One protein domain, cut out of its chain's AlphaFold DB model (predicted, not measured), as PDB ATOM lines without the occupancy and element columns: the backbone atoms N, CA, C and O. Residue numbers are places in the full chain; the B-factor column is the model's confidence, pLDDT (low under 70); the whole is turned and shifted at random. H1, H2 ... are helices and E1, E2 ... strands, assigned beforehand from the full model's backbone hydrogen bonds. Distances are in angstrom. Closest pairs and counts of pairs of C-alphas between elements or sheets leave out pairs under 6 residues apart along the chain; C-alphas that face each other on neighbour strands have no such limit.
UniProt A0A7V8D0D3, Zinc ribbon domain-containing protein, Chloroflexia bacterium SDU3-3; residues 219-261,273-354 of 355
ATOM      1  N   GLN A 219     161.276 144.811 205.543       94.25
ATOM      2  CA  GLN A 219     162.515 144.112 205.836       94.25
ATOM      3  C   GLN A 219     162.954 143.440 204.542       94.25
ATOM      4  O   GLN A 219     162.264 142.537 204.078       94.25
ATOM      5  N   LEU A 220     164.033 143.926 203.932       92.81
ATOM      6  CA  LEU A 220     164.490 143.488 202.611       92.81
ATOM      7  C   LEU A 220     165.987 143.188 202.655       92.81
ATOM      8  O   LEU A 220     166.723 143.825 203.409       92.81
ATOM      9  N   ASN A 221     166.460 142.255 201.829       92.69
ATOM     10  CA  ASN A 221     167.903 142.120 201.617       92.69
ATOM     11  C   ASN A 221     168.445 143.304 200.791       92.69
ATOM     12  O   ASN A 221     167.681 144.073 200.202       92.69
ATOM     13  N   ALA A 222     169.769 143.453 200.718       90.25
ATOM     14  CA  ALA A 222     170.404 144.587 200.039       90.25
ATOM     15  C   ALA A 222     169.958 144.785 198.577       90.25
ATOM     16  O   ALA A 222     169.651 145.911 198.174       90.25
ATOM     17  N   ARG A 223     169.870 143.703 197.790       91.94
ATOM     18  CA  ARG A 223     169.506 143.765 196.365       91.94
ATOM     19  C   ARG A 223     168.035 144.125 196.166       91.94
ATOM     20  O   ARG A 223     167.701 144.928 195.291       91.94
ATOM     21  N   GLU A 224     167.155 143.545 196.974       94.62
ATOM     22  CA  GLU A 224     165.722 143.848 196.975       94.62
ATOM     23  C   GLU A 224     165.462 145.288 197.403       94.62
ATOM     24  O   GLU A 224     164.713 145.995 196.731       94.62
ATOM     25  N   ALA A 225     166.112 145.743 198.477       92.75
ATOM     26  CA  ALA A 225     165.971 147.100 198.988       92.75
ATOM     27  C   ALA A 225     166.415 148.141 197.955       92.75
ATOM     28  O   ALA A 225     165.745 149.160 197.786       92.75
ATOM     29  N   GLU A 226     167.511 147.885 197.236       92.06
ATOM     30  CA  GLU A 226     167.964 148.751 196.149       92.06
ATOM     31  C   GLU A 226     166.967 148.776 194.984       92.06
ATOM     32  O   GLU A 226     166.565 149.852 194.537       92.06
ATOM     33  N   THR A 227     166.533 147.604 194.512       94.06
ATOM     34  CA  THR A 227     165.577 147.492 193.396       94.06
ATOM     35  C   THR A 227     164.259 148.188 193.731       94.06
ATOM     36  O   THR A 227     163.702 148.914 192.910       94.06
ATOM     37  N   TRP A 228     163.780 148.011 194.959       94.00
ATOM     38  CA  TRP A 228     162.576 148.654 195.465       94.00
ATOM     39  C   TRP A 228     162.740 150.179 195.575       94.00
ATOM     40  O   TRP A 228     161.887 150.920 195.086       94.00
ATOM     41  N   ALA A 229     163.853 150.671 196.129       93.06
ATOM     42  CA  ALA A 229     164.116 152.108 196.251       93.06
ATOM     43  C   ALA A 229     164.232 152.818 194.893       93.06
ATOM     44  O   ALA A 229     163.813 153.965 194.755       93.06
ATOM     45  N   ARG A 230     164.745 152.130 193.861       93.50
ATOM     46  CA  ARG A 230     164.847 152.651 192.482       93.50
ATOM     47  C   ARG A 230     163.498 152.943 191.817       93.50
ATOM     48  O   ARG A 230     163.472 153.634 190.809       93.50
ATOM     49  N   GLN A 231     162.389 152.442 192.363       91.88
ATOM     50  CA  GLN A 231     161.044 152.798 191.892       91.88
ATOM     51  C   GLN A 231     160.575 154.171 192.415       91.88
ATOM     52  O   GLN A 231     159.540 154.668 191.974       91.88
ATOM     53  N   GLY A 232     161.282 154.751 193.391       90.62
ATOM     54  CA  GLY A 232     161.115 156.138 193.823       90.62
ATOM     55  C   GLY A 232     162.187 157.047 193.218       90.62
ATOM     56  O   GLY A 232     162.970 156.611 192.383       90.62
ATOM     57  N   VAL A 233     162.249 158.299 193.667       91.75
ATOM     58  CA  VAL A 233     163.234 159.295 193.198       91.75
ATOM     59  C   VAL A 233     164.400 159.507 194.171       91.75
ATOM     60  O   VAL A 233     165.382 160.168 193.842       91.75
ATOM     61  N   VAL A 234     164.321 158.946 195.384       89.12
ATOM     62  CA  VAL A 234     165.377 159.072 196.398       89.12
ATOM     63  C   VAL A 234     166.157 157.770 196.509       89.12
ATOM     64  O   VAL A 234     165.626 156.746 196.928       89.12
ATOM     65  N   HIS A 235     167.441 157.818 196.156       89.00
ATOM     66  CA  HIS A 235     168.287 156.625 196.036       89.00
ATOM     67  C   HIS A 235     169.426 156.553 197.054       89.00
ATOM     68  O   HIS A 235     170.246 155.639 196.979       89.00
ATOM     69  N   SER A 236     169.515 157.494 197.993       88.50
ATOM     70  CA  SER A 236     170.540 157.466 199.039       88.50
ATOM     71  C   SER A 236     170.320 156.301 200.018       88.50
ATOM     72  O   SER A 236     169.256 155.672 200.062       88.50
ATOM     73  N   VAL A 237     171.356 155.979 200.791       91.19
ATOM     74  CA  VAL A 237     171.248 155.102 201.965       91.19
ATOM     75  C   VAL A 237     171.057 155.989 203.183       91.19
ATOM     76  O   VAL A 237     171.717 157.019 203.307       91.19
ATOM     77  N   PHE A 238     170.177 155.587 204.088       91.75
ATOM     78  CA  PHE A 238     169.846 156.362 205.272       91.75
ATOM     79  C   PHE A 238     170.039 155.565 206.556       91.75
ATOM     80  O   PHE A 238     170.116 154.337 206.565       91.75
ATOM     81  N   ARG A 239     170.060 156.297 207.663       91.06
ATOM     82  CA  ARG A 239     169.898 155.799 209.020       91.06
ATOM     83  C   ARG A 239     168.601 156.351 209.583       91.06
ATOM     84  O   ARG A 239     168.324 157.538 209.441       91.06
ATOM     85  N   LEU A 240     167.818 155.494 210.223       89.81
ATOM     86  CA  LEU A 240     166.609 155.909 210.918       89.81
ATOM     87  C   LEU A 240     166.990 156.492 212.284       89.81
ATOM     88  O   LEU A 240     167.599 155.801 213.097       89.81
ATOM     89  N   GLU A 241     166.628 157.748 212.539       86.94
ATOM     90  CA  GLU A 241     166.940 158.419 213.811       86.94
ATOM     91  C   GLU A 241     166.100 157.857 214.967       86.94
ATOM     92  O   GLU A 241     166.579 157.683 216.085       86.94
ATOM     93  N   ASN A 242     164.824 157.558 214.701       83.25
ATOM     94  CA  ASN A 242     163.916 156.932 215.657       83.25
ATOM     95  C   ASN A 242     162.827 156.157 214.905       83.25
ATOM     96  O   ASN A 242     162.302 156.637 213.902       83.25
ATOM     97  N   ALA A 243     162.461 154.980 215.415       79.25
ATOM     98  CA  ALA A 243     161.365 154.171 214.882       79.25
ATOM     99  C   ALA A 243     159.970 154.747 215.197       79.25
ATOM    100  O   ALA A 243     158.967 154.344 214.599       79.25
ATOM    101  N   THR A 244     159.893 155.690 216.139       83.19
ATOM    102  CA  THR A 244     158.666 156.419 216.463       83.19
ATOM    103  C   THR A 244     158.521 157.679 215.612       83.19
ATOM    104  O   THR A 244     159.496 158.285 215.170       83.19
ATOM    105  N   GLN A 245     157.269 158.064 215.363       83.56
ATOM    106  CA  GLN A 245     156.947 159.266 214.602       83.56
ATOM    107  C   GLN A 245     157.402 160.511 215.375       83.56
ATOM    108  O   GLN A 245     157.019 160.710 216.528       83.56
ATOM    109  N   GLN A 246     158.176 161.368 214.717       86.62
ATOM    110  CA  GLN A 246     158.705 162.600 215.285       86.62
ATOM    111  C   GLN A 246     157.959 163.816 214.745       86.62
ATOM    112  O   GLN A 246     157.399 163.789 213.650       86.62
ATOM    113  N   ARG A 247     157.975 164.907 215.513       86.56
ATOM    114  CA  ARG A 247     157.564 166.229 215.038       86.56
ATOM    115  C   ARG A 247     158.716 166.828 214.228       86.56
ATOM    116  O   ARG A 247     159.801 167.005 214.773       86.56
ATOM    117  N   THR A 248     158.481 167.138 212.958       87.06
ATOM    118  CA  THR A 248     159.471 167.732 212.045       87.06
ATOM    119  C   THR A 248     158.936 169.053 211.481       87.06
ATOM    120  O   THR A 248     157.744 169.336 211.636       87.06
ATOM    121  N   PRO A 249     159.764 169.870 210.805       85.88
ATOM    122  CA  PRO A 249     159.284 171.082 210.146       85.88
ATOM    123  C   PRO A 249     158.187 170.808 209.103       85.88
ATOM    124  O   PRO A 249     157.253 171.592 208.990       85.88
ATOM    125  N   VAL A 250     158.250 169.666 208.407       86.88
ATOM    126  CA  VAL A 250     157.268 169.222 207.393       86.88
ATOM    127  C   VAL A 250     156.106 168.416 207.985       86.88
ATOM    128  O   VAL A 250     155.478 167.619 207.296       86.88
ATOM    129  N   GLY A 251     155.834 168.585 209.280       82.94
ATOM    130  CA  GLY A 251     154.825 167.807 209.991       82.94
ATOM    131  C   GLY A 251     155.380 166.545 210.639       82.94
ATOM    132  O   GLY A 251     156.579 166.424 210.907       82.94
ATOM    133  N   ARG A 252     154.507 165.598 210.972       83.50
ATOM    134  CA  ARG A 252     154.897 164.392 211.707       83.50
ATOM    135  C   ARG A 252     155.323 163.244 210.787       83.50
ATOM    136  O   ARG A 252     154.509 162.718 210.035       83.50
ATOM    137  N   GLY A 253     156.541 162.733 210.957       88.56
ATOM    138  CA  GLY A 253     157.075 161.644 210.129       88.56
ATOM    139  C   GLY A 253     158.219 160.864 210.775       88.56
ATOM    140  O   GLY A 253     158.596 161.117 211.919       88.56
ATOM    141  N   LEU A 254     158.749 159.888 210.044       91.81
ATOM    142  CA  LEU A 254     159.981 159.174 210.382       91.81
ATOM    143  C   LEU A 254     161.168 159.948 209.811       91.81
ATOM    144  O   LEU A 254     161.182 160.235 208.617       91.81
ATOM    145  N   VAL A 255     162.145 160.281 210.651       92.75
ATOM    146  CA  VAL A 255     163.323 161.066 210.252       92.75
ATOM    147  C   VAL A 255     164.469 160.127 209.901       92.75
ATOM    148  O   VAL A 255     164.869 159.292 210.716       92.75
ATOM    149  N   LEU A 256     164.990 160.280 208.688       92.94
ATOM    150  CA  LEU A 256     166.067 159.482 208.124       92.94
ATOM    151  C   LEU A 256     167.231 160.391 207.722       92.94
ATOM    152  O   LEU A 256     167.086 161.221 206.829       92.94
ATOM    153  N   ALA A 257     168.389 160.225 208.356       91.19
ATOM    154  CA  ALA A 257     169.605 160.962 208.020       91.19
ATOM    155  C   ALA A 257     170.426 160.183 206.988       91.19
ATOM    156  O   ALA A 257     170.601 158.970 207.123       91.19
ATOM    157  N   GLU A 258     170.920 160.847 205.946       89.38
ATOM    158  CA  GLU A 258     171.757 160.200 204.934       89.38
ATOM    159  C   GLU A 258     173.013 159.600 205.578       89.38
ATOM    160  O   GLU A 258     173.738 160.251 206.337       89.38
ATOM    161  N   ALA A 259     173.267 158.325 205.289       85.00
ATOM    162  CA  ALA A 259     174.477 157.652 205.716       85.00
ATOM    163  C   ALA A 259     175.638 158.171 204.857       85.00
ATOM    164  O   ALA A 259     175.654 157.973 203.644       85.00
ATOM    165  N   PHE A 260     176.612 158.846 205.472       69.00
ATOM    166  CA  PHE A 260     177.790 159.326 204.751       69.00
ATOM    167  C   PHE A 260     178.544 158.152 204.109       69.00
ATOM    168  O   PHE A 260     179.021 157.250 204.800       69.00
ATOM    169  N   GLY A 261     178.687 158.198 202.781       48.06
ATOM    170  CA  GLY A 261     179.604 157.360 202.013       48.06
ATOM    171  C   GLY A 261     181.044 157.803 202.257       48.06
ATOM    172  O   GLY A 261     181.650 158.461 201.425       48.06
ATOM    173  N   PHE A 273     175.547 149.918 212.217       68.94
ATOM    174  CA  PHE A 273     174.332 150.714 212.137       68.94
ATOM    175  C   PHE A 273     173.399 150.062 211.128       68.94
ATOM    176  O   PHE A 273     173.786 149.833 209.983       68.94
ATOM    177  N   THR A 274     172.166 149.793 211.547       85.69
ATOM    178  CA  THR A 274     171.107 149.371 210.635       85.69
ATOM    179  C   THR A 274     170.924 150.436 209.559       85.69
ATOM    180  O   THR A 274     170.757 151.622 209.862       85.69
ATOM    181  N   THR A 275     170.995 150.015 208.297       91.31
ATOM    182  CA  THR A 275     170.831 150.910 207.152       91.31
ATOM    183  C   THR A 275     169.442 150.761 206.563       91.31
ATOM    184  O   THR A 275     168.821 149.701 206.632       91.31
ATOM    185  N   TYR A 276     168.944 151.851 205.999       93.94
ATOM    186  CA  TYR A 276     167.604 151.936 205.455       93.94
ATOM    187  C   TYR A 276     167.643 152.493 204.039       93.94
ATOM    188  O   TYR A 276     168.473 153.335 203.685       93.94
ATOM    189  N   ARG A 277     166.697 152.036 203.232       95.00
ATOM    190  CA  ARG A 277     166.328 152.628 201.952       95.00
ATOM    191  C   ARG A 277     164.935 153.225 202.067       95.00
ATOM    192  O   ARG A 277     164.137 152.799 202.904       95.00
ATOM    193  N   ILE A 278     164.636 154.186 201.205       94.94
ATOM    194  CA  ILE A 278     163.310 154.792 201.130       94.94
ATOM    195  C   ILE A 278     162.768 154.728 199.709       94.94
ATOM    196  O   ILE A 278     163.528 154.753 198.745       94.94
ATOM    197  N   GLN A 279     161.447 154.669 199.597       94.50
ATOM    198  CA  GLN A 279     160.732 154.792 198.337       94.50
ATOM    199  C   GLN A 279     159.754 155.961 198.455       94.50
ATOM    200  O   GLN A 279     158.694 155.840 199.066       94.50
ATOM    201  N   MET A 280     160.131 157.089 197.861       92.75
ATOM    202  CA  MET A 280     159.279 158.269 197.695       92.75
ATOM    203  C   MET A 280     159.116 158.525 196.204       92.75
ATOM    204  O   MET A 280     160.109 158.552 195.478       92.75
ATOM    205  N   ARG A 281     157.879 158.668 195.740       91.50
ATOM    206  CA  ARG A 281     157.550 158.919 194.333       91.50
ATOM    207  C   ARG A 281     157.488 160.408 194.024       91.50
ATOM    208  O   ARG A 281     157.853 160.796 192.924       91.50
ATOM    209  N   ASN A 282     157.034 161.212 194.982       89.94
ATOM    210  CA  ASN A 282     156.870 162.652 194.840       89.94
ATOM    211  C   ASN A 282     157.237 163.351 196.162       89.94
ATOM    212  O   ASN A 282     156.352 163.845 196.861       89.94
ATOM    213  N   PRO A 283     158.515 163.347 196.578       93.12
ATOM    214  CA  PRO A 283     158.931 164.052 197.780       93.12
ATOM    215  C   PRO A 283     158.982 165.564 197.546       93.12
ATOM    216  O   PRO A 283     159.399 166.034 196.490       93.12
ATOM    217  N   LEU A 284     158.640 166.333 198.576       93.56
ATOM    218  CA  LEU A 284     158.932 167.760 198.626       93.56
ATOM    219  C   LEU A 284     160.436 167.965 198.856       93.56
ATOM    220  O   LEU A 284     160.934 167.705 199.953       93.56
ATOM    221  N   GLU A 285     161.156 168.437 197.844       93.75
ATOM    222  CA  GLU A 285     162.579 168.774 197.960       93.75
ATOM    223  C   GLU A 285     162.769 170.192 198.513       93.75
ATOM    224  O   GLU A 285     162.145 171.145 198.045       93.75
ATOM    225  N   ILE A 286     163.614 170.337 199.536       93.06
ATOM    226  CA  ILE A 286     163.802 171.586 200.280       93.06
ATOM    227  C   ILE A 286     165.291 171.903 200.347       93.06
ATOM    228  O   ILE A 286     166.057 171.194 201.011       93.06
ATOM    229  N   ARG A 287     165.702 173.006 199.714       91.31
ATOM    230  CA  ARG A 287     167.100 173.447 199.744       91.31
ATOM    231  C   ARG A 287     167.404 174.295 200.973       91.31
ATOM    232  O   ARG A 287     166.516 174.802 201.668       91.31
ATOM    233  N   ALA A 288     168.696 174.468 201.241       85.88
ATOM    234  CA  ALA A 288     169.164 175.297 202.343       85.88
ATOM    235  C   ALA A 288     168.640 176.738 202.202       85.88
ATOM    236  O   ALA A 288     168.742 177.350 201.144       85.88
ATOM    237  N   GLY A 289     168.060 177.274 203.278       85.88
ATOM    238  CA  GLY A 289     167.503 178.631 203.310       85.88
ATOM    239  C   GLY A 289     166.090 178.789 202.727       85.88
ATOM    240  O   GLY A 289     165.430 179.778 203.039       85.88
ATOM    241  N   GLU A 290     165.567 177.820 201.969       91.00
ATOM    242  CA  GLU A 290     164.239 177.933 201.339       91.00
ATOM    243  C   GLU A 290     163.084 177.654 202.307       91.00
ATOM    244  O   GLU A 290     161.973 178.161 202.129       91.00
ATOM    245  N   TRP A 291     163.347 176.882 203.369       88.50
ATOM    246  CA  TRP A 291     162.317 176.402 204.288       88.50
ATOM    247  C   TRP A 291     161.445 177.521 204.868       88.50
ATOM    248  O   TRP A 291     160.221 177.401 204.911       88.50
ATOM    249  N   ARG A 292     162.056 178.632 205.293       87.81
ATOM    250  CA  ARG A 292     161.323 179.740 205.921       87.81
ATOM    251  C   ARG A 292     160.311 180.363 204.960       87.81
ATOM    252  O   ARG A 292     159.159 180.555 205.339       87.81
ATOM    253  N   ALA A 293     160.734 180.655 203.731       90.62
ATOM    254  CA  ALA A 293     159.866 181.238 202.711       90.62
ATOM    255  C   ALA A 293     158.762 180.254 202.292       90.62
ATOM    256  O   ALA A 293     157.598 180.638 202.160       90.62
ATOM    257  N   LEU A 294     159.104 178.969 202.148       91.00
ATOM    258  CA  LEU A 294     158.142 177.916 201.838       91.00
ATOM    259  C   LEU A 294     157.078 177.773 202.938       91.00
ATOM    260  O   LEU A 294     155.892 177.767 202.623       91.00
ATOM    261  N   SER A 295     157.481 177.736 204.211       89.44
ATOM    262  CA  SER A 295     156.563 177.633 205.352       89.44
ATOM    263  C   SER A 295     155.622 178.840 205.457       89.44
ATOM    264  O   SER A 295     154.427 178.665 205.690       89.44
ATOM    265  N   GLN A 296     156.116 180.057 205.204       90.44
ATOM    266  CA  GLN A 296     155.271 181.257 205.153       90.44
ATOM    267  C   GLN A 296     154.243 181.192 204.018       90.44
ATOM    268  O   GLN A 296     153.083 181.549 204.214       90.44
ATOM    269  N   ARG A 297     154.640 180.695 202.840       91.25
ATOM    270  CA  ARG A 297     153.713 180.469 201.725       91.25
ATOM    271  C   ARG A 297     152.654 179.420 202.070       91.25
ATOM    272  O   ARG A 297     151.484 179.673 201.820       91.25
ATOM    273  N   MET A 298     153.037 178.300 202.690       89.75
ATOM    274  CA  MET A 298     152.098 177.258 203.136       89.75
ATOM    275  C   MET A 298     151.033 177.827 204.083       89.75
ATOM    276  O   MET A 298     149.842 177.579 203.900       89.75
ATOM    277  N   GLN A 299     151.449 178.639 205.061       88.38
ATOM    278  CA  GLN A 299     150.535 179.332 205.974       88.38
ATOM    279  C   GLN A 299     149.625 180.324 205.241       88.38
ATOM    280  O   GLN A 299     148.422 180.352 205.491       88.38
ATOM    281  N   ALA A 300     150.181 181.121 204.325       88.38
ATOM    282  CA  ALA A 300     149.405 182.076 203.541       88.38
ATOM    283  C   ALA A 300     148.364 181.376 202.654       88.38
ATOM    284  O   ALA A 300     147.241 181.861 202.528       88.38
ATOM    285  N   ASP A 301     148.705 180.231 202.065       87.00
ATOM    286  CA  ASP A 301     147.787 179.445 201.241       87.00
ATOM    287  C   ASP A 301     146.663 178.813 202.073       87.00
ATOM    288  O   ASP A 301     145.507 178.856 201.654       87.00
ATOM    289  N   ALA A 302     146.960 178.316 203.279       85.00
ATOM    290  CA  ALA A 302     145.934 177.853 204.215       85.00
ATOM    291  C   ALA A 302     144.997 179.006 204.633       85.00
ATOM    292  O   ALA A 302     143.770 178.878 204.580       85.00
ATOM    293  N   ALA A 303     145.560 180.173 204.960       84.88
ATOM    294  CA  ALA A 303     144.795 181.349 205.366       84.88
ATOM    295  C   ALA A 303     143.830 181.841 204.272       84.88
ATOM    296  O   ALA A 303     142.706 182.231 204.587       84.88
ATOM    297  N   LYS A 304     144.207 181.752 202.985       84.06
ATOM    298  CA  LYS A 304     143.321 182.070 201.843       84.06
ATOM    299  C   LYS A 304     142.067 181.192 201.770       84.06
ATOM    300  O   LYS A 304     141.137 181.551 201.057       84.06
ATOM    301  N   LEU A 305     142.033 180.067 202.482       79.56
ATOM    302  CA  LEU A 305     140.896 179.142 202.542       79.56
ATOM    303  C   LEU A 305     140.162 179.195 203.891       79.56
ATOM    304  O   LEU A 305     139.335 178.336 204.193       79.56
ATOM    305  N   GLY A 306     140.483 180.180 204.739       78.81
ATOM    306  CA  GLY A 306     139.920 180.303 206.086       78.81
ATOM    307  C   GLY A 306     140.384 179.197 207.040       78.81
ATOM    308  O   GLY A 306     139.760 178.965 208.078       78.81
ATOM    309  N   LEU A 307     141.470 178.498 206.692       80.12
ATOM    310  CA  LEU A 307     142.111 177.506 207.542       80.12
ATOM    311  C   LEU A 307     143.081 178.216 208.489       80.12
ATOM    312  O   LEU A 307     144.236 178.471 208.159       80.12
ATOM    313  N   ASP A 308     142.605 178.521 209.689       74.25
ATOM    314  CA  ASP A 308     143.454 178.980 210.791       74.25
ATOM    315  C   ASP A 308     144.107 177.770 211.467       74.25
ATOM    316  O   ASP A 308     143.623 177.216 212.460       74.25
ATOM    317  N   LEU A 309     145.148 177.276 210.809       72.75
ATOM    318  CA  LEU A 309     145.937 176.142 211.250       72.75
ATOM    319  C   LEU A 309     147.242 176.657 211.848       72.75
ATOM    320  O   LEU A 309     147.920 177.502 211.266       72.75
ATOM    321  N   GLY A 310     147.651 176.078 212.978       73.81
ATOM    322  CA  GLY A 310     149.025 176.246 213.446       73.81
ATOM    323  C   GLY A 310     150.023 175.786 212.375       73.81
ATOM    324  O   GLY A 310     149.699 174.923 211.559       73.81
ATOM    325  N   THR A 311     151.245 176.327 212.402       74.44
ATOM    326  CA  THR A 311     152.280 176.125 211.366       74.44
ATOM    327  C   THR A 311     152.405 174.679 210.898       74.44
ATOM    328  O   THR A 311     152.301 174.417 209.708       74.44
ATOM    329  N   ASP A 312     152.563 173.730 211.822       77.19
ATOM    330  CA  ASP A 312     152.720 172.314 211.480       77.19
ATOM    331  C   ASP A 312     151.507 171.742 210.743       77.19
ATOM    332  O   ASP A 312     151.666 170.985 209.795       77.19
ATOM    333  N   ALA A 313     150.296 172.098 211.178       76.19
ATOM    334  CA  ALA A 313     149.068 171.597 210.576       76.19
ATOM    335  C   ALA A 313     148.838 172.220 209.192       76.19
ATOM    336  O   ALA A 313     148.404 171.517 208.285       76.19
ATOM    337  N   ALA A 314     149.178 173.502 209.012       82.31
ATOM    338  CA  ALA A 314     149.169 174.155 207.704       82.31
ATOM    339  C   ALA A 314     150.172 173.493 206.746       82.31
ATOM    340  O   ALA A 314     149.858 173.250 205.586       82.31
ATOM    341  N   THR A 315     151.361 173.151 207.240       85.12
ATOM    342  CA  THR A 315     152.377 172.442 206.466       85.12
ATOM    343  C   THR A 315     151.928 171.036 206.071       85.12
ATOM    344  O   THR A 315     151.985 170.702 204.891       85.12
ATOM    345  N   GLU A 316     151.462 170.220 207.029       80.12
ATOM    346  CA  GLU A 316     150.943 168.868 206.762       80.12
ATOM    347  C   GLU A 316     149.842 168.925 205.699       80.12
ATOM    348  O   GLU A 316     149.846 168.152 204.743       80.12
ATOM    349  N   TRP A 317     148.919 169.875 205.855       79.75
ATOM    350  CA  TRP A 317     147.828 170.110 204.922       79.75
ATOM    351  C   TRP A 317     148.332 170.464 203.519       79.75
ATOM    352  O   TRP A 317     147.911 169.854 202.539       79.75
ATOM    353  N   TRP A 318     149.245 171.429 203.411       83.81
ATOM    354  CA  TRP A 318     149.745 171.905 202.123       83.81
ATOM    355  C   TRP A 318     150.505 170.806 201.372       83.81
ATOM    356  O   TRP A 318     150.377 170.684 200.155       83.81
ATOM    357  N   ILE A 319     151.261 169.983 202.102       82.88
ATOM    358  CA  ILE A 319     151.996 168.834 201.565       82.88
ATOM    359  C   ILE A 319     151.038 167.797 200.977       82.88
ATOM    360  O   ILE A 319     151.202 167.407 199.819       82.88
ATOM    361  N   ASP A 320     150.019 167.403 201.747       78.06
ATOM    362  CA  ASP A 320     148.964 166.487 201.298       78.06
ATOM    363  C   ASP A 320     148.272 167.022 200.035       78.06
ATOM    364  O   ASP A 320     148.055 166.286 199.073       78.06
ATOM    365  N   GLN A 321     148.031 168.336 199.979       74.38
ATOM    366  CA  GLN A 321     147.376 168.975 198.841       74.38
ATOM    367  C   GLN A 321     148.121 168.980 197.530       74.38
ATOM    368  O   GLN A 321     147.506 168.897 196.468       74.38
ATOM    369  N   HIS A 322     149.436 169.055 197.595       80.25
ATOM    370  CA  HIS A 322     150.264 168.998 196.404       80.25
ATOM    371  C   HIS A 322     150.650 167.551 196.057       80.25
ATOM    372  O   HIS A 322     151.452 167.325 195.153       80.25
ATOM    373  N   GLY A 323     150.070 166.565 196.757       76.50
ATOM    374  CA  GLY A 323     150.310 165.147 196.523       76.50
ATOM    375  C   GLY A 323     151.730 164.715 196.876       76.50
ATOM    376  O   GLY A 323     152.227 163.746 196.296       76.50
ATOM    377  N   TYR A 324     152.405 165.440 197.773       86.25
ATOM    378  CA  TYR A 324     153.739 165.057 198.213       86.25
ATOM    379  C   TYR A 324     153.646 163.857 199.154       86.25
ATOM    380  O   TYR A 324     152.876 163.858 200.114       86.25
ATOM    381  N   ASP A 325     154.448 162.827 198.896       85.94
ATOM    382  CA  ASP A 325     154.432 161.597 199.691       85.94
ATOM    383  C   ASP A 325     155.522 161.562 200.773       85.94
ATOM    384  O   ASP A 325     155.512 160.694 201.642       85.94
ATOM    385  N   GLY A 326     156.424 162.537 200.788       90.38
ATOM    386  CA  GLY A 326     157.472 162.703 201.788       90.38
ATOM    387  C   GLY A 326     158.120 164.074 201.658       90.38
ATOM    388  O   GLY A 326     157.678 164.907 200.866       90.38
ATOM    389  N   ALA A 327     159.200 164.304 202.394       93.62
ATOM    390  CA  ALA A 327     160.062 165.456 202.155       93.62
ATOM    391  C   ALA A 327     161.533 165.064 202.211       93.62
ATOM    392  O   ALA A 327     161.919 164.164 202.959       93.62
ATOM    393  N   VAL A 328     162.356 165.780 201.455       94.31
ATOM    394  CA  VAL A 328     163.805 165.637 201.471       94.31
ATOM    395  C   VAL A 328     164.439 167.007 201.619       94.31
ATOM    396  O   VAL A 328     164.248 167.895 200.799       94.31
ATOM    397  N   PHE A 329     165.213 167.164 202.679       93.56
ATOM    398  CA  PHE A 329     165.990 168.349 202.971       93.56
ATOM    399  C   PHE A 329     167.418 168.131 202.511       93.56
ATOM    400  O   PHE A 329     168.073 167.174 202.936       93.56
ATOM    401  N   ASP A 330     167.917 169.049 201.696       90.31
ATOM    402  CA  ASP A 330     169.331 169.088 201.371       90.31
ATOM    403  C   ASP A 330     170.173 169.422 202.603       90.31
ATOM    404  O   ASP A 330     169.695 169.867 203.655       90.31
ATOM    405  N   ARG A 331     171.479 169.201 202.468       85.56
ATOM    406  CA  ARG A 331     172.445 169.474 203.525       85.56
ATOM    407  C   ARG A 331     172.320 170.918 204.025       85.56
ATOM    408  O   ARG A 331     172.457 171.865 203.259       85.56
ATOM    409  N   GLY A 332     172.105 171.071 205.332       80.88
ATOM    410  CA  GLY A 332     171.953 172.378 205.981       80.88
ATOM    411  C   GLY A 332     170.553 172.994 205.871       80.88
ATOM    412  O   GLY A 332     170.330 174.065 206.430       80.88
ATOM    413  N   ALA A 333     169.602 172.336 205.200       82.94
ATOM    414  CA  ALA A 333     168.207 172.773 205.141       82.94
ATOM    415  C   ALA A 333     167.376 172.286 206.342       82.94
ATOM    416  O   ALA A 333     166.416 172.949 206.734       82.94
ATOM    417  N   TYR A 334     167.744 171.149 206.942       80.06
ATOM    418  CA  TYR A 334     167.064 170.610 208.119       80.06
ATOM    419  C   TYR A 334     167.679 171.158 209.421       80.06
ATOM    420  O   TYR A 334     168.895 171.041 209.611       80.06
ATOM    421  N   PRO A 335     166.879 171.715 210.352       70.38
ATOM    422  CA  PRO A 335     167.386 172.167 211.642       70.38
ATOM    423  C   PRO A 335     168.092 171.027 212.385       70.38
ATOM    424  O   PRO A 335     167.541 169.939 212.517       70.38
ATOM    425  N   LEU A 336     169.286 171.296 212.923       60.75
ATOM    426  CA  LEU A 336     170.051 170.382 213.787       60.75
ATOM    427  C   LEU A 336     170.745 169.190 213.090       60.75
ATOM    428  O   LEU A 336     171.357 168.385 213.789       60.75
ATOM    429  N   GLN A 337     170.741 169.080 211.751       64.88
ATOM    430  CA  GLN A 337     171.460 168.005 211.041       64.88
ATOM    431  C   GLN A 337     172.484 168.504 210.006       64.88
ATOM    432  O   GLN A 337     172.299 169.517 209.338       64.88
ATOM    433  N   ARG A 338     173.606 167.772 209.885       64.69
ATOM    434  CA  ARG A 338     174.765 168.129 209.036       64.69
ATOM    435  C   ARG A 338     174.747 167.511 207.632       64.69
ATOM    436  O   ARG A 338     175.672 167.789 206.869       64.69
ATOM    437  N   GLY A 339     173.759 166.678 207.307       79.62
ATOM    438  CA  GLY A 339     173.636 165.944 206.040       79.62
ATOM    439  C   GLY A 339     172.254 166.103 205.404       79.62
ATOM    440  O   GLY A 339     171.446 166.896 205.890       79.62
ATOM    441  N   ARG A 340     172.002 165.369 204.313       89.62
ATOM    442  CA  ARG A 340     170.672 165.281 203.698       89.62
ATOM    443  C   ARG A 340     169.733 164.512 204.630       89.62
ATOM    444  O   ARG A 340     170.141 163.520 205.235       89.62
ATOM    445  N   VAL A 341     168.486 164.959 204.746       92.88
ATOM    446  CA  VAL A 341     167.485 164.358 205.641       92.88
ATOM    447  C   VAL A 341     166.234 164.039 204.852       92.88
ATOM    448  O   VAL A 341     165.686 164.913 204.194       92.88
ATOM    449  N   ALA A 342     165.749 162.808 204.939       94.12
ATOM    450  CA  ALA A 342     164.437 162.437 204.439       94.12
ATOM    451  C   ALA A 342     163.440 162.324 205.597       94.12
ATOM    452  O   ALA A 342     163.757 161.800 206.665       94.12
ATOM    453  N   VAL A 343     162.217 162.797 205.378       93.81
ATOM    454  CA  VAL A 343     161.087 162.619 206.288       93.81
ATOM    455  C   VAL A 343     160.033 161.784 205.574       93.81
ATOM    456  O   VAL A 343     159.399 162.251 204.629       93.81
ATOM    457  N   ALA A 344     159.863 160.536 206.010       92.38
ATOM    458  CA  ALA A 344     158.848 159.633 205.474       92.38
ATOM    459  C   ALA A 344     157.533 159.766 206.251       92.38
ATOM    460  O   ALA A 344     157.522 159.719 207.486       92.38
ATOM    461  N   PHE A 345     156.415 159.897 205.534       88.19
ATOM    462  CA  PHE A 345     155.081 160.027 206.134       88.19
ATOM    463  C   PHE A 345     154.361 158.690 206.310       88.19
ATOM    464  O   PHE A 345     153.289 158.636 206.914       88.19
ATOM    465  N   ARG A 346     154.958 157.597 205.829       87.12
ATOM    466  CA  ARG A 346     154.453 156.229 205.958       87.12
ATOM    467  C   ARG A 346     155.574 155.263 206.315       87.12
ATOM    468  O   ARG A 346     156.714 155.428 205.885       87.12
ATOM    469  N   ARG A 347     155.248 154.210 207.069       89.25
ATOM    470  CA  ARG A 347     156.219 153.135 207.358       89.25
ATOM    471  C   ARG A 347     156.470 152.282 206.123       89.25
ATOM    472  O   ARG A 347     157.585 151.817 205.925       89.25
ATOM    473  N   SER A 348     155.458 152.146 205.266       89.69
ATOM    474  CA  SER A 348     155.546 151.402 204.007       89.69
ATOM    475  C   SER A 348     156.546 151.992 202.999       89.69
ATOM    476  O   SER A 348     156.956 151.271 202.088       89.69
ATOM    477  N   GLN A 349     156.961 153.254 203.185       93.06
ATOM    478  CA  GLN A 349     157.980 153.965 202.399       93.06
ATOM    479  C   GLN A 349     159.410 153.739 202.885       93.06
ATOM    480  O   GLN A 349     160.341 154.272 202.282       93.06
ATOM    481  N   VAL A 350     159.608 152.980 203.964       94.81
ATOM    482  CA  VAL A 350     160.926 152.703 204.541       94.81
ATOM    483  C   VAL A 350     161.190 151.202 204.483       94.81
ATOM    484  O   VAL A 350     160.331 150.396 204.853       94.81
ATOM    485  N   ALA A 351     162.386 150.827 204.038       95.06
ATOM    486  CA  ALA A 351     162.880 149.459 204.092       95.06
ATOM    487  C   ALA A 351     164.182 149.401 204.885       95.06
ATOM    488  O   ALA A 351     165.139 150.105 204.576       95.06
ATOM    489  N   GLU A 352     164.210 148.547 205.895       94.50
ATOM    490  CA  GLU A 352     165.424 148.115 206.567       94.50
ATOM    491  C   GLU A 352     166.202 147.168 205.656       94.50
ATOM    492  O   GLU A 352     165.637 146.210 205.119       94.50
ATOM    493  N   VAL A 353     167.494 147.446 205.486       91.75
ATOM    494  CA  VAL A 353     168.415 146.591 204.746       91.75
ATOM    495  C   VAL A 353     168.974 145.556 205.709       91.75
ATOM    496  O   VAL A 353     169.799 145.874 206.570       91.75
ATOM    497  N   ARG A 354     168.525 144.312 205.556       85.94
ATOM    498  CA  ARG A 354     169.101 143.174 206.266       85.94
ATOM    499  C   ARG A 354     170.447 142.809 205.651       85.94
ATOM    500  O   ARG A 354     170.587 142.822 204.424       85.94
TER     501      ARG A 354
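What this domain is: This is residues 219 to 261 and 273 to 354 of the 355 residues of the protein "Zinc ribbon domain-containing protein" of Chloroflexia bacterium SDU3-3 (UniProt A0A7V8D0D3). What shape do these atoms make? A strongly twisted sheet, E2 E3 E4 E6 E7 E8, makes the middle of an elongated body. At one end the small sheet E1 E9 E5, with H1 over it, forms a partial sandwich with it, the strands crossed; at the other end H3 packs on E4, with H2 about perpendicular to H3. How is it made up? The 125 printed residues, of mixed class, have three named helices and nine named strands, in the order E1 H1 E2 E3 E4 E5 E6 H2 H3 E7 E8 E9; the small sheet is mixed, the large one branched. The whole is compact, with a radius of gyration of the C-alphas of 14.8 A and spans of 47 by 25 by 24 A.

Where its parts are: What comes first? E1, residues 219 to 221, begins at C-alpha 219 (162.515, 144.112, 205.836), and H1 is residues 222 to 229. E2 is residues 238 to 240, E3 246 to 248, and E4 251 to 258, 19.2 A long. What follows residue 273? E5 is residues 275 to 278 and E6 283 to 286. H2, residues 291 to 303, is 18.2 A long from C-alpha 291 (162.317, 176.402, 204.288), and H3, residues 311 to 321, 15.2 A. E7 is residues 326 to 329, E8 341 to 344, and E9 350 to 354, ending at C-alpha 354 (169.101, 143.174, 206.266).

How they stand to each other: How is the large sheet paired? E4 bends by 64 degrees at residue 254; antiparallel E2 (N 239 and O 257, 2.8 A) and its hairpin partner E3 (N 246 and O 253, 2.8 A) are on one side of it, antiparallel E8 (N 254 and O 344, 2.8 A) on the other. E7 forms a hairpin with E8 (N 329 and O 341, 2.8 A) and is parallel to E6 (N 286 and O 328, 2.8 A). What of the small sheet? E9 is parallel to E1 (N 354 and O 220, 2.8 A) and antiparallel to E5 (N 277 and O 351, 2.8 A), and H1 is on this sheet at a height of 7.9 A, along E9. The two sheets form a sandwich, face to face with strands at 58 degrees; C-alphas 238 of E2 and 276 of E5, their closest, are 5.0 A apart. Where are H2 and H3? They touch at 79 degrees, about perpendicular, closest at the C-alphas of Gln 299 and Ala 314, 5.6 A; H3 is on the large sheet, across E4 at 71 degrees on the local plane, its C-alpha 316 and C-alpha 251 being 5.2 A apart. E6, H2, H3 and E7 make a strand-helix-strand unit, parallel strands joined through helices, with a right-handed crossover. In H1, H2 and H3 every O i to N i+4 pair is within hydrogen-bond range.

The domain as a whole: How large is it? The two C-alphas farthest apart, of Arg 223 and Gly 306, are 48.0 A apart. Is anything missing? Residues 262 to 272 are not printed, and C-alphas 261 and 273 are 13.2 A apart across the cut. Which links are long, and where is confidence low? E7 to E8, of 11 residues, is the long link; residues 260 to 261, 273 and 336 to 338 are under 70, and the mean pLDDT of the printed part is 86.5.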